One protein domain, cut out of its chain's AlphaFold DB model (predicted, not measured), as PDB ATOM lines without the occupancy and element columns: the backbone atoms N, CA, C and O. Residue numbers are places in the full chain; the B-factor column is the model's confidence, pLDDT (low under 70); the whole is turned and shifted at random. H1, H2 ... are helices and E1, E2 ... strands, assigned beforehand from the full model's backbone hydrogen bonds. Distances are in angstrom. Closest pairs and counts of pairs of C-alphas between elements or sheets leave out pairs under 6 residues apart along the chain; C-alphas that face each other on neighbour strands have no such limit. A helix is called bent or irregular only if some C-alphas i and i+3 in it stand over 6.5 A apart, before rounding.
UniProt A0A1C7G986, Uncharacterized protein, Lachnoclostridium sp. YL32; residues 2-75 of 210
ATOM      1  N   GLY A   2     -14.500  44.656  38.889       76.81
ATOM      2  CA  GLY A   2     -14.204  43.986  37.608       76.81
ATOM      3  C   GLY A   2     -15.025  44.520  36.430       76.81
ATOM      4  O   GLY A   2     -16.124  45.037  36.643       76.81
ATOM      5  N   VAL A   3     -14.531  44.320  35.199       85.44
ATOM      6  CA  VAL A   3     -15.154  44.767  33.930       85.44
ATOM      7  C   VAL A   3     -16.646  44.424  33.858       85.44
ATOM      8  O   VAL A   3     -17.467  45.266  33.510       85.44
ATOM      9  N   ALA A   4     -17.025  43.209  34.261       85.75
ATOM     10  CA  ALA A   4     -18.415  42.762  34.263       85.75
ATOM     11  C   ALA A   4     -19.332  43.624  35.152       85.75
ATOM     12  O   ALA A   4     -20.422  44.015  34.742       85.75
ATOM     13  N   ARG A   5     -18.873  43.957  36.365       87.25
ATOM     14  CA  ARG A   5     -19.638  44.766  37.323       87.25
ATOM     15  C   ARG A   5     -19.762  46.213  36.843       87.25
ATOM     16  O   ARG A   5     -20.807  46.822  37.040       87.25
ATOM     17  N   GLU A   6     -18.721  46.751  36.211       88.56
ATOM     18  CA  GLU A   6     -18.759  48.099  35.642       88.56
ATOM     19  C   GLU A   6     -19.724  48.189  34.451       88.56
ATOM     20  O   GLU A   6     -20.497  49.141  34.351       88.56
ATOM     21  N   LEU A   7     -19.737  47.181  33.575       89.19
ATOM     22  CA  LEU A   7     -20.690  47.121  32.466       89.19
ATOM     23  C   LEU A   7     -22.138  46.975  32.952       89.19
ATOM     24  O   LEU A   7     -23.022  47.612  32.382       89.19
ATOM     25  N   GLU A   8     -22.388  46.199  34.010       88.94
ATOM     26  CA  GLU A   8     -23.705  46.136  34.664       88.94
ATOM     27  C   GLU A   8     -24.117  47.481  35.275       88.94
ATOM     28  O   GLU A   8     -25.237  47.938  35.062       88.94
ATOM     29  N   ASP A   9     -23.225  48.172  35.990       89.00
ATOM     30  CA  ASP A   9     -23.526  49.497  36.550       89.00
ATOM     31  C   ASP A   9     -23.843  50.521  35.442       89.00
ATOM     32  O   ASP A   9     -24.852  51.227  35.510       89.00
ATOM     33  N   ARG A  10     -23.057  50.543  34.356       89.38
ATOM     34  CA  ARG A  10     -23.321  51.401  33.186       89.38
ATOM     35  C   ARG A  10     -24.636  51.044  32.484       89.38
ATOM     36  O   ARG A  10     -25.322  51.951  32.006       89.38
ATOM     37  N   LEU A  11     -24.995  49.759  32.423       88.88
ATOM     38  CA  LEU A  11     -26.280  49.292  31.895       88.88
ATOM     39  C   LEU A  11     -27.443  49.782  32.764       88.88
ATOM     40  O   LEU A  11     -28.390  50.370  32.244       88.88
ATOM     41  N   ASN A  12     -27.345  49.598  34.081       88.94
ATOM     42  CA  ASN A  12     -28.370  50.005  35.046       88.94
ATOM     43  C   ASN A  12     -28.587  51.524  35.058       88.94
ATOM     44  O   ASN A  12     -29.711  51.988  35.237       88.94
ATOM     45  N   ARG A  13     -27.533  52.305  34.798       91.31
ATOM     46  CA  ARG A  13     -27.612  53.767  34.626       91.31
ATOM     47  C   ARG A  13     -28.114  54.201  33.244       91.31
ATOM     48  O   ARG A  13     -28.242  55.396  32.996       91.31
ATOM     49  N   GLY A  14     -28.353  53.267  32.323       88.00
ATOM     50  CA  GLY A  14     -28.781  53.553  30.951       88.00
ATOM     51  C   GLY A  14     -27.705  54.187  30.060       88.00
ATOM     52  O   GLY A  14     -28.024  54.632  28.959       88.00
ATOM     53  N   ILE A  15     -26.447  54.219  30.511       87.25
ATOM     54  CA  ILE A  15     -25.288  54.782  29.792       87.25
ATOM     55  C   ILE A  15     -24.816  53.818  28.697       87.25
ATOM     56  O   ILE A  15     -24.312  54.227  27.652       87.25
ATOM     57  N   TYR A  16     -24.984  52.522  28.940       82.56
ATOM     58  CA  TYR A  16     -24.612  51.444  28.038       82.56
ATOM     59  C   TYR A  16     -25.843  50.603  27.692       82.56
ATOM     60  O   TYR A  16     -26.667  50.310  28.555       82.56
ATOM     61  N   ARG A  17     -25.965  50.191  26.427       83.31
ATOM     62  CA  ARG A  17     -26.941  49.187  25.990       83.31
ATOM     63  C   ARG A  17     -26.219  48.121  25.163       83.31
ATOM     64  O   ARG A  17     -25.648  48.481  24.132       83.31
ATOM     65  N   PRO A  18     -26.224  46.843  25.583       78.88
ATOM     66  CA  PRO A  18     -25.614  45.771  24.811       78.88
ATOM     67  C   PRO A  18     -26.305  45.636  23.457       78.88
ATOM     68  O   PRO A  18     -27.532  45.574  23.376       78.88
ATOM     69  N   VAL A  19     -25.502  45.574  22.398       84.19
ATOM     70  CA  VAL A  19     -25.960  45.231  21.051       84.19
ATOM     71  C   VAL A  19     -25.457  43.816  20.755       84.19
ATOM     72  O   VAL A  19     -24.254  43.579  20.898       84.19
ATOM     73  N   PRO A  20     -26.333  42.873  20.363       81.81
ATOM     74  CA  PRO A  20     -25.920  41.506  20.055       81.81
ATOM     75  C   PRO A  20     -24.761  41.464  19.056       81.81
ATOM     76  O   PRO A  20     -24.771  42.193  18.064       81.81
ATOM     77  N   ASN A  21     -23.767  40.611  19.322       82.25
ATOM     78  CA  ASN A  21     -22.576  40.398  18.487       82.25
ATOM     79  C   ASN A  21     -21.724  41.648  18.203       82.25
ATOM     80  O   ASN A  21     -20.869  41.616  17.318       82.25
ATOM     81  N   ARG A  22     -21.915  42.745  18.944       87.75
ATOM     82  CA  ARG A  22     -21.085  43.944  18.824       87.75
ATOM     83  C   ARG A  22     -20.222  44.103  20.077       87.75
ATOM     84  O   ARG A  22     -20.777  44.374  21.142       87.75
ATOM     85  N   PRO A  23     -18.888  43.972  19.965       89.00
ATOM     86  CA  PRO A  23     -18.005  44.160  21.103       89.00
ATOM     87  C   PRO A  23     -18.098  45.577  21.668       89.00
ATOM     88  O   PRO A  23     -18.155  46.564  20.927       89.00
ATOM     89  N   VAL A  24     -18.059  45.677  22.991       90.38
ATOM     90  CA  VAL A  24     -17.862  46.940  23.701       90.38
ATOM     91  C   VAL A  24     -16.374  47.224  23.775       90.38
ATOM     92  O   VAL A  24     -15.614  46.442  24.342       90.38
ATOM     93  N   GLY A  25     -15.957  48.358  23.220       89.44
ATOM     94  CA  GLY A  25     -14.586  48.827  23.356       89.44
ATOM     95  C   GLY A  25     -14.312  49.291  24.781       89.44
ATOM     96  O   GLY A  25     -14.980  50.205  25.270       89.44
ATOM     97  N   ILE A  26     -13.309  48.708  25.427       89.12
ATOM     98  CA  ILE A  26     -12.866  49.087  26.771       89.12
ATOM     99  C   ILE A  26     -11.373  49.405  26.773       89.12
ATOM    100  O   ILE A  26     -10.628  48.909  25.935       89.12
ATOM    101  N   GLU A  27     -10.954  50.249  27.703       90.69
ATOM    102  CA  GLU A  27      -9.542  50.507  27.988       90.69
ATOM    103  C   GLU A  27      -9.182  49.698  29.230       90.69
ATOM    104  O   GLU A  27      -9.858  49.805  30.258       90.69
ATOM    105  N   LEU A  28      -8.169  48.843  29.123       89.94
ATOM    106  CA  LEU A  28      -7.697  48.041  30.241       89.94
ATOM    107  C   LEU A  28      -6.516  48.749  30.896       89.94
ATOM    108  O   LEU A  28      -5.403  48.741  30.377       89.94
ATOM    109  N   LEU A  29      -6.770  49.351  32.054       89.12
ATOM    110  CA  LEU A  29      -5.737  49.965  32.880       89.12
ATOM    111  C   LEU A  29      -5.276  48.937  33.916       89.12
ATOM    112  O   LEU A  29      -6.090  48.431  34.693       89.12
ATOM    113  N   MET A  30      -3.987  48.616  33.917       88.31
ATOM    114  CA  MET A  30      -3.393  47.608  34.794       88.31
ATOM    115  C   MET A  30      -2.403  48.246  35.759       88.31
ATOM    116  O   MET A  30      -1.746  49.229  35.428       88.31
ATOM    117  N   GLY A  31      -2.293  47.679  36.955       86.69
ATOM    118  CA  GLY A  31      -1.246  48.011  37.913       86.69
ATOM    119  C   GLY A  31      -0.204  46.901  37.946       86.69
ATOM    120  O   GLY A  31      -0.575  45.728  37.966       86.69
ATOM    121  N   LEU A  32       1.075  47.265  37.971       87.00
ATOM    122  CA  LEU A  32       2.166  46.355  38.318       87.00
ATOM    123  C   LEU A  32       2.873  46.853  39.583       87.00
ATOM    124  O   LEU A  32       2.975  48.075  39.776       87.00
ATOM    125  N   PRO A  33       3.386  45.942  40.428       83.19
ATOM    126  CA  PRO A  33       4.293  46.310  41.506       83.19
ATOM    127  C   PRO A  33       5.474  47.139  40.970       83.19
ATOM    128  O   PRO A  33       5.935  46.879  39.853       83.19
ATOM    129  N   PRO A  34       5.995  48.119  41.734       82.25
ATOM    130  CA  PRO A  34       7.137  48.929  41.307       82.25
ATOM    131  C   PRO A  34       8.338  48.092  40.848       82.25
ATOM    132  O   PRO A  34       8.919  48.383  39.804       82.25
ATOM    133  N   ALA A  35       8.647  47.021  41.589       83.06
ATOM    134  CA  ALA A  35       9.754  46.111  41.301       83.06
ATOM    135  C   ALA A  35       9.642  45.437  39.924       83.06
ATOM    136  O   ALA A  35      10.633  45.295  39.208       83.06
ATOM    137  N   ASP A  36       8.421  45.089  39.528       85.31
ATOM    138  CA  ASP A  36       8.137  44.350  38.302       85.31
ATOM    139  C   ASP A  36       7.888  45.259  37.096       85.31
ATOM    140  O   ASP A  36       8.043  44.830  35.946       85.31
ATOM    141  N   PHE A  37       7.498  46.516  37.337       85.69
ATOM    142  CA  PHE A  37       7.030  47.424  36.293       85.69
ATOM    143  C   PHE A  37       8.045  47.560  35.153       85.69
ATOM    144  O   PHE A  37       7.694  47.319  34.002       85.69
ATOM    145  N   SER A  38       9.311  47.863  35.464       81.81
ATOM    146  CA  SER A  38      10.354  48.123  34.456       81.81
ATOM    147  C   SER A  38      10.630  46.943  33.512       81.81
ATOM    148  O   SER A  38      10.981  47.157  32.353       81.81
ATOM    149  N   GLY A  39      10.459  45.703  33.983       85.44
ATOM    150  CA  GLY A  39      10.780  44.496  33.219       85.44
ATOM    151  C   GLY A  39       9.580  43.792  32.584       85.44
ATOM    152  O   GLY A  39       9.766  42.987  31.663       85.44
ATOM    153  N   LEU A  40       8.360  44.047  33.075       89.06
ATOM    154  CA  LEU A  40       7.169  43.277  32.699       89.06
ATOM    155  C   LEU A  40       6.079  44.080  31.986       89.06
ATOM    156  O   LEU A  40       5.233  43.444  31.355       89.06
ATOM    157  N   TYR A  41       6.094  45.420  32.021       91.62
ATOM    158  CA  TYR A  41       4.977  46.219  31.493       91.62
ATOM    159  C   TYR A  41       4.636  45.895  30.028       91.62
ATOM    160  O   TYR A  41       3.487  45.572  29.734       91.62
ATOM    161  N   GLU A  42       5.627  45.838  29.130       92.75
ATOM    162  CA  GLU A  42       5.394  45.541  27.706       92.75
ATOM    163  C   GLU A  42       4.822  44.138  27.490       92.75
ATOM    164  O   GLU A  42       3.917  43.939  26.680       92.75
ATOM    165  N   LYS A  43       5.326  43.148  28.238       91.56
ATOM    166  CA  LYS A  43       4.867  41.756  28.136       91.56
ATOM    167  C   LYS A  43       3.423  41.622  28.604       91.56
ATOM    168  O   LYS A  43       2.651  40.891  27.985       91.56
ATOM    169  N   PHE A  44       3.057  42.325  29.674       90.56
ATOM    170  CA  PHE A  44       1.687  42.354  30.180       90.56
ATOM    171  C   PHE A  44       0.754  43.051  29.189       90.56
ATOM    172  O   PHE A  44      -0.273  42.481  28.821       90.56
ATOM    173  N   GLU A  45       1.121  44.234  28.698       92.56
ATOM    174  CA  GLU A  45       0.321  44.956  27.702       92.56
ATOM    175  C   GLU A  45       0.109  44.122  26.436       92.56
ATOM    176  O   GLU A  45      -1.021  43.986  25.960       92.56
ATOM    177  N   GLN A  46       1.168  43.479  25.936       91.06
ATOM    178  CA  GLN A  46       1.091  42.596  24.776       91.06
ATOM    179  C   GLN A  46       0.193  41.378  25.032       91.06
ATOM    180  O   GLN A  46      -0.640  41.045  24.186       91.06
ATOM    181  N   TYR A  47       0.334  40.727  26.191       90.19
ATOM    182  CA  TYR A  47      -0.481  39.571  26.567       90.19
ATOM    183  C   TYR A  47      -1.976  39.916  26.580       90.19
ATOM    184  O   TYR A  47      -2.792  39.198  25.994       90.19
ATOM    185  N   PHE A  48      -2.342  41.037  27.201       88.19
ATOM    186  CA  PHE A  48      -3.741  41.435  27.341       88.19
ATOM    187  C   PHE A  48      -4.328  42.105  26.098       88.19
ATOM    188  O   PHE A  48      -5.542  42.026  25.907       88.19
ATOM    189  N   ARG A  49      -3.513  42.695  25.212       86.25
ATOM    190  CA  ARG A  49      -4.000  43.246  23.935       86.25
ATOM    191  C   ARG A  49      -4.629  42.168  23.045       86.25
ATOM    192  O   ARG A  49      -5.510  42.488  22.253       86.25
ATOM    193  N   ARG A  50      -4.215  40.899  23.188       81.25
ATOM    194  CA  ARG A  50      -4.819  39.721  22.523       81.25
ATOM    195  C   ARG A  50      -5.039  39.895  21.013       81.25
ATOM    196  O   ARG A  50      -6.025  39.403  20.482       81.25
ATOM    197  N   ASN A  51      -4.151  40.616  20.325       80.88
ATOM    198  CA  ASN A  51      -4.303  40.957  18.902       80.88
ATOM    199  C   ASN A  51      -5.695  41.525  18.546       80.88
ATOM    200  O   ASN A  51      -6.211  41.247  17.468       80.88
ATOM    201  N   GLU A  52      -6.310  42.283  19.462       75.06
ATOM    202  CA  GLU A  52      -7.645  42.886  19.315       75.06
ATOM    203  C   GLU A  52      -8.809  41.874  19.238       75.06
ATOM    204  O   GLU A  52      -9.955  42.251  18.971       75.06
ATOM    205  N   GLU A  53      -8.561  40.593  19.535       88.06
ATOM    206  CA  GLU A  53      -9.611  39.576  19.564       88.06
ATOM    207  C   GLU A  53     -10.650  39.867  20.662       88.06
ATOM    208  O   GLU A  53     -10.290  40.105  21.824       88.06
ATOM    209  N   PRO A  54     -11.956  39.814  20.337       89.75
ATOM    210  CA  PRO A  54     -12.998  40.000  21.331       89.75
ATOM    211  C   PRO A  54     -12.973  38.928  22.423       89.75
ATOM    212  O   PRO A  54     -12.839  37.733  22.154       89.75
ATOM    213  N   VAL A  55     -13.198  39.345  23.667       90.44
ATOM    214  CA  VAL A  55     -13.355  38.442  24.811       90.44
ATOM    215  C   VAL A  55     -14.841  38.312  25.131       90.44
ATOM    216  O   VAL A  55     -15.513  39.307  25.409       90.44
ATOM    217  N   SER A  56     -15.344  37.078  25.098       90.56
ATOM    218  CA  SER A  56     -16.704  36.743  25.524       90.56
ATOM    219  C   SER A  56     -16.697  36.173  26.938       90.56
ATOM    220  O   SER A  56     -15.875  35.312  27.262       90.56
ATOM    221  N   PHE A  57     -17.604  36.645  27.787       90.81
ATOM    222  CA  PHE A  57     -17.808  36.102  29.128       90.81
ATOM    223  C   PHE A  57     -19.263  36.265  29.574       90.81
ATOM    224  O   PHE A  57     -20.014  37.081  29.038       90.81
ATOM    225  N   ARG A  58     -19.668  35.499  30.591       89.94
ATOM    226  CA  ARG A  58     -21.020  35.550  31.161       89.94
ATOM    227  C   ARG A  58     -20.984  36.058  32.597       89.94
ATOM    228  O   ARG A  58     -20.220  35.545  33.411       89.94
ATOM    229  N   TYR A  59     -21.839  37.020  32.922       88.31
ATOM    230  CA  TYR A  59     -21.999  37.560  34.275       88.31
ATOM    231  C   TYR A  59     -23.466  37.910  34.525       88.31
ATOM    232  O   TYR A  59     -24.143  38.374  33.616       88.31
ATOM    233  N   GLY A  60     -23.990  37.634  35.724       85.50
ATOM    234  CA  GLY A  60     -25.392  37.948  36.049       85.50
ATOM    235  C   GLY A  60     -26.425  37.303  35.107       85.50
ATOM    236  O   GLY A  60     -27.510  37.840  34.920       85.50
ATOM    237  N   GLY A  61     -26.080  36.180  34.462       86.81
ATOM    238  CA  GLY A  61     -26.921  35.531  33.449       86.81
ATOM    239  C   GLY A  61     -26.931  36.210  32.072       86.81
ATOM    240  O   GLY A  61     -27.630  35.732  31.182       86.81
ATOM    241  N   ARG A  62     -26.153  37.279  31.865       85.19
ATOM    242  CA  ARG A  62     -26.002  37.982  30.584       85.19
ATOM    243  C   ARG A  62     -24.660  37.665  29.936       85.19
ATOM    244  O   ARG A  62     -23.652  37.500  30.623       85.19
ATOM    245  N   GLU A  63     -24.657  37.602  28.612       89.25
ATOM    246  CA  GLU A  63     -23.434  37.507  27.820       89.25
ATOM    247  C   GLU A  63     -22.877  38.899  27.524       89.25
ATOM    248  O   GLU A  63     -23.611  39.826  27.168       89.25
ATOM    249  N   TYR A  64     -21.563  39.024  27.669       89.38
ATOM    250  CA  TYR A  64     -20.800  40.224  27.376       89.38
ATOM    251  C   TYR A  64     -19.758  39.910  26.322       89.38
ATOM    252  O   TYR A  64     -19.061  38.904  26.410       89.38
ATOM    253  N   LEU A  65     -19.629  40.821  25.366       91.69
ATOM    254  CA  LEU A  65     -18.581  40.807  24.364       91.69
ATOM    255  C   LEU A  65     -17.812  42.116  24.487       91.69
ATOM    256  O   LEU A  65     -18.390  43.191  24.320       91.69
ATOM    257  N   ILE A  66     -16.526  42.033  24.805       91.44
ATOM    258  CA  ILE A  66     -15.643  43.194  24.951       91.44
ATOM    259  C   ILE A  66     -14.485  43.100  23.966       91.44
ATOM    260  O   ILE A  66     -14.132  42.015  23.515       91.44
ATOM    261  N   CYS A  67     -13.875  44.233  23.658       91.50
ATOM    262  CA  CYS A  67     -12.603  44.310  22.952       91.50
ATOM    263  C   CYS A  67     -11.740  45.360  23.656       91.50
ATOM    264  O   CYS A  67     -12.231  46.443  23.996       91.50
ATOM    265  N   TYR A  68     -10.476  45.032  23.906       91.19
ATOM    266  CA  TYR A  68      -9.525  45.975  24.482       91.19
ATOM    267  C   TYR A  68      -9.065  46.939  23.388       91.19
ATOM    268  O   TYR A  68      -8.356  46.542  22.470       91.19
ATOM    269  N   ARG A  69      -9.501  48.199  23.471       88.75
ATOM    270  CA  ARG A  69      -9.057  49.276  22.570       88.75
ATOM    271  C   ARG A  69      -7.647  49.725  22.900       88.75
ATOM    272  O   ARG A  69      -6.876  50.034  22.003       88.75
ATOM    273  N   ASP A  70      -7.357  49.768  24.191       90.31
ATOM    274  CA  ASP A  70      -6.033  50.055  24.696       90.31
ATOM    275  C   ASP A  70      -5.770  49.238  25.955       90.31
ATOM    276  O   ASP A  70      -6.702  48.847  26.671       90.31
ATOM    277  N   VAL A  71      -4.494  48.973  26.192       91.38
ATOM    278  CA  VAL A  71      -3.997  48.269  27.365       91.38
ATOM    279  C   VAL A  71      -2.795  49.046  27.864       91.38
ATOM    280  O   VAL A  71      -1.797  49.134  27.157       91.38
ATOM    281  N   VAL A  72      -2.906  49.600  29.067       91.81
ATOM    282  CA  VAL A  72      -1.879  50.471  29.641       91.81
ATOM    283  C   VAL A  72      -1.539  49.991  31.040       91.81
ATOM    284  O   VAL A  72      -2.429  49.831  31.881       91.81
ATOM    285  N   SER A  73      -0.254  49.784  31.298       91.56
ATOM    286  CA  SER A  73       0.266  49.439  32.615       91.56
ATOM    287  C   SER A  73       0.735  50.685  33.361       91.56
ATOM    288  O   SER A  73       1.405  51.555  32.812       91.56
ATOM    289  N   TYR A  74       0.446  50.734  34.657       88.38
ATOM    290  CA  TYR A  74       0.903  51.763  35.585       88.38
ATOM    291  C   TYR A  74       1.639  51.128  36.762       88.38
ATOM    292  O   TYR A  74       1.358  49.994  37.151       88.38
ATOM    293  N   ILE A  75       2.534  51.887  37.393       86.56
ATOM    294  CA  ILE A  75       3.069  51.517  38.706       86.56
ATOM    295  C   ILE A  75       1.910  51.601  39.707       86.56
ATOM    296  O   ILE A  75       1.397  52.691  39.967       86.56
TER     297      ILE A  75
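AT A GLANCE: This is residues 2 to 75 of the 210 residues of an uncharacterized protein of Lachnoclostridium sp. YL32 (UniProt A0A1C7G986). A narrow, strongly twisted sheet is built along one long bent strand, E3, which pairs with E2 over its first part and with E1 over the rest. Helix H2 lies slantwise over E3 and E1 on one face, while H1 stands up from the opposite face over E3, its residues 9 to 12 sticking out. The printed part has 74 residues, with H1, E1, H2, E2 and E3 in chain order; the mixed sheet has the order E1, E3, E2, and the class is mixed, helices and strands. The whole is loose, with a radius of gyration of the C-alphas of 14.1 A, and elongated, spanning 39 by 23 by 19 A.

IN THESE COORDINATES: Find C-alpha 62 at (-26.002, 37.982, 30.584); from there E3 runs 33.1 A to C-alpha 75 at (3.069, 51.517, 38.706), bending by 74 degrees at residue 69. E1 is residues 24 to 32, 24.8 A, and E2 residues 55 to 59, 12.8 A. H2, residues 34 to 52, spans 27.2 A, with a kink of 65 degrees near residue 41; it is irregular, C-alphas 48 and 51 being 8.5 A apart. H1, residues 3 to 12, begins at C-alpha 3, (-15.154, 44.767, 33.930), and spans 14.3 A.

HOW THE PARTS SIT: E1 and E3 are parallel: look at N 24 and O 65, 2.8 A apart, within hydrogen-bond range. The hairpin E2 and E3 is antiparallel, with N 57 and O 64 at 3.0 A. H2 is on the sheet at a height of 8.0 A, slantwise to the strands; its closest C-alphas to E3 are Glu 45 and Val 71, 5.5 A. H1 is on the opposite face, height 8.9 A; its closest C-alphas to E2 are Ala 4 and Tyr 59, 6.3 A. Every O i to N i+4 pair is within hydrogen-bond range in H1, 8 of 15 in H2.

THE WHOLE: The C-alphas farthest apart are Pro 20 and Ala 35, 41.8 A. The link H1 to E1 is long, 11 residues; the printed part has no cut, and no printed residue is under 70 in pLDDT.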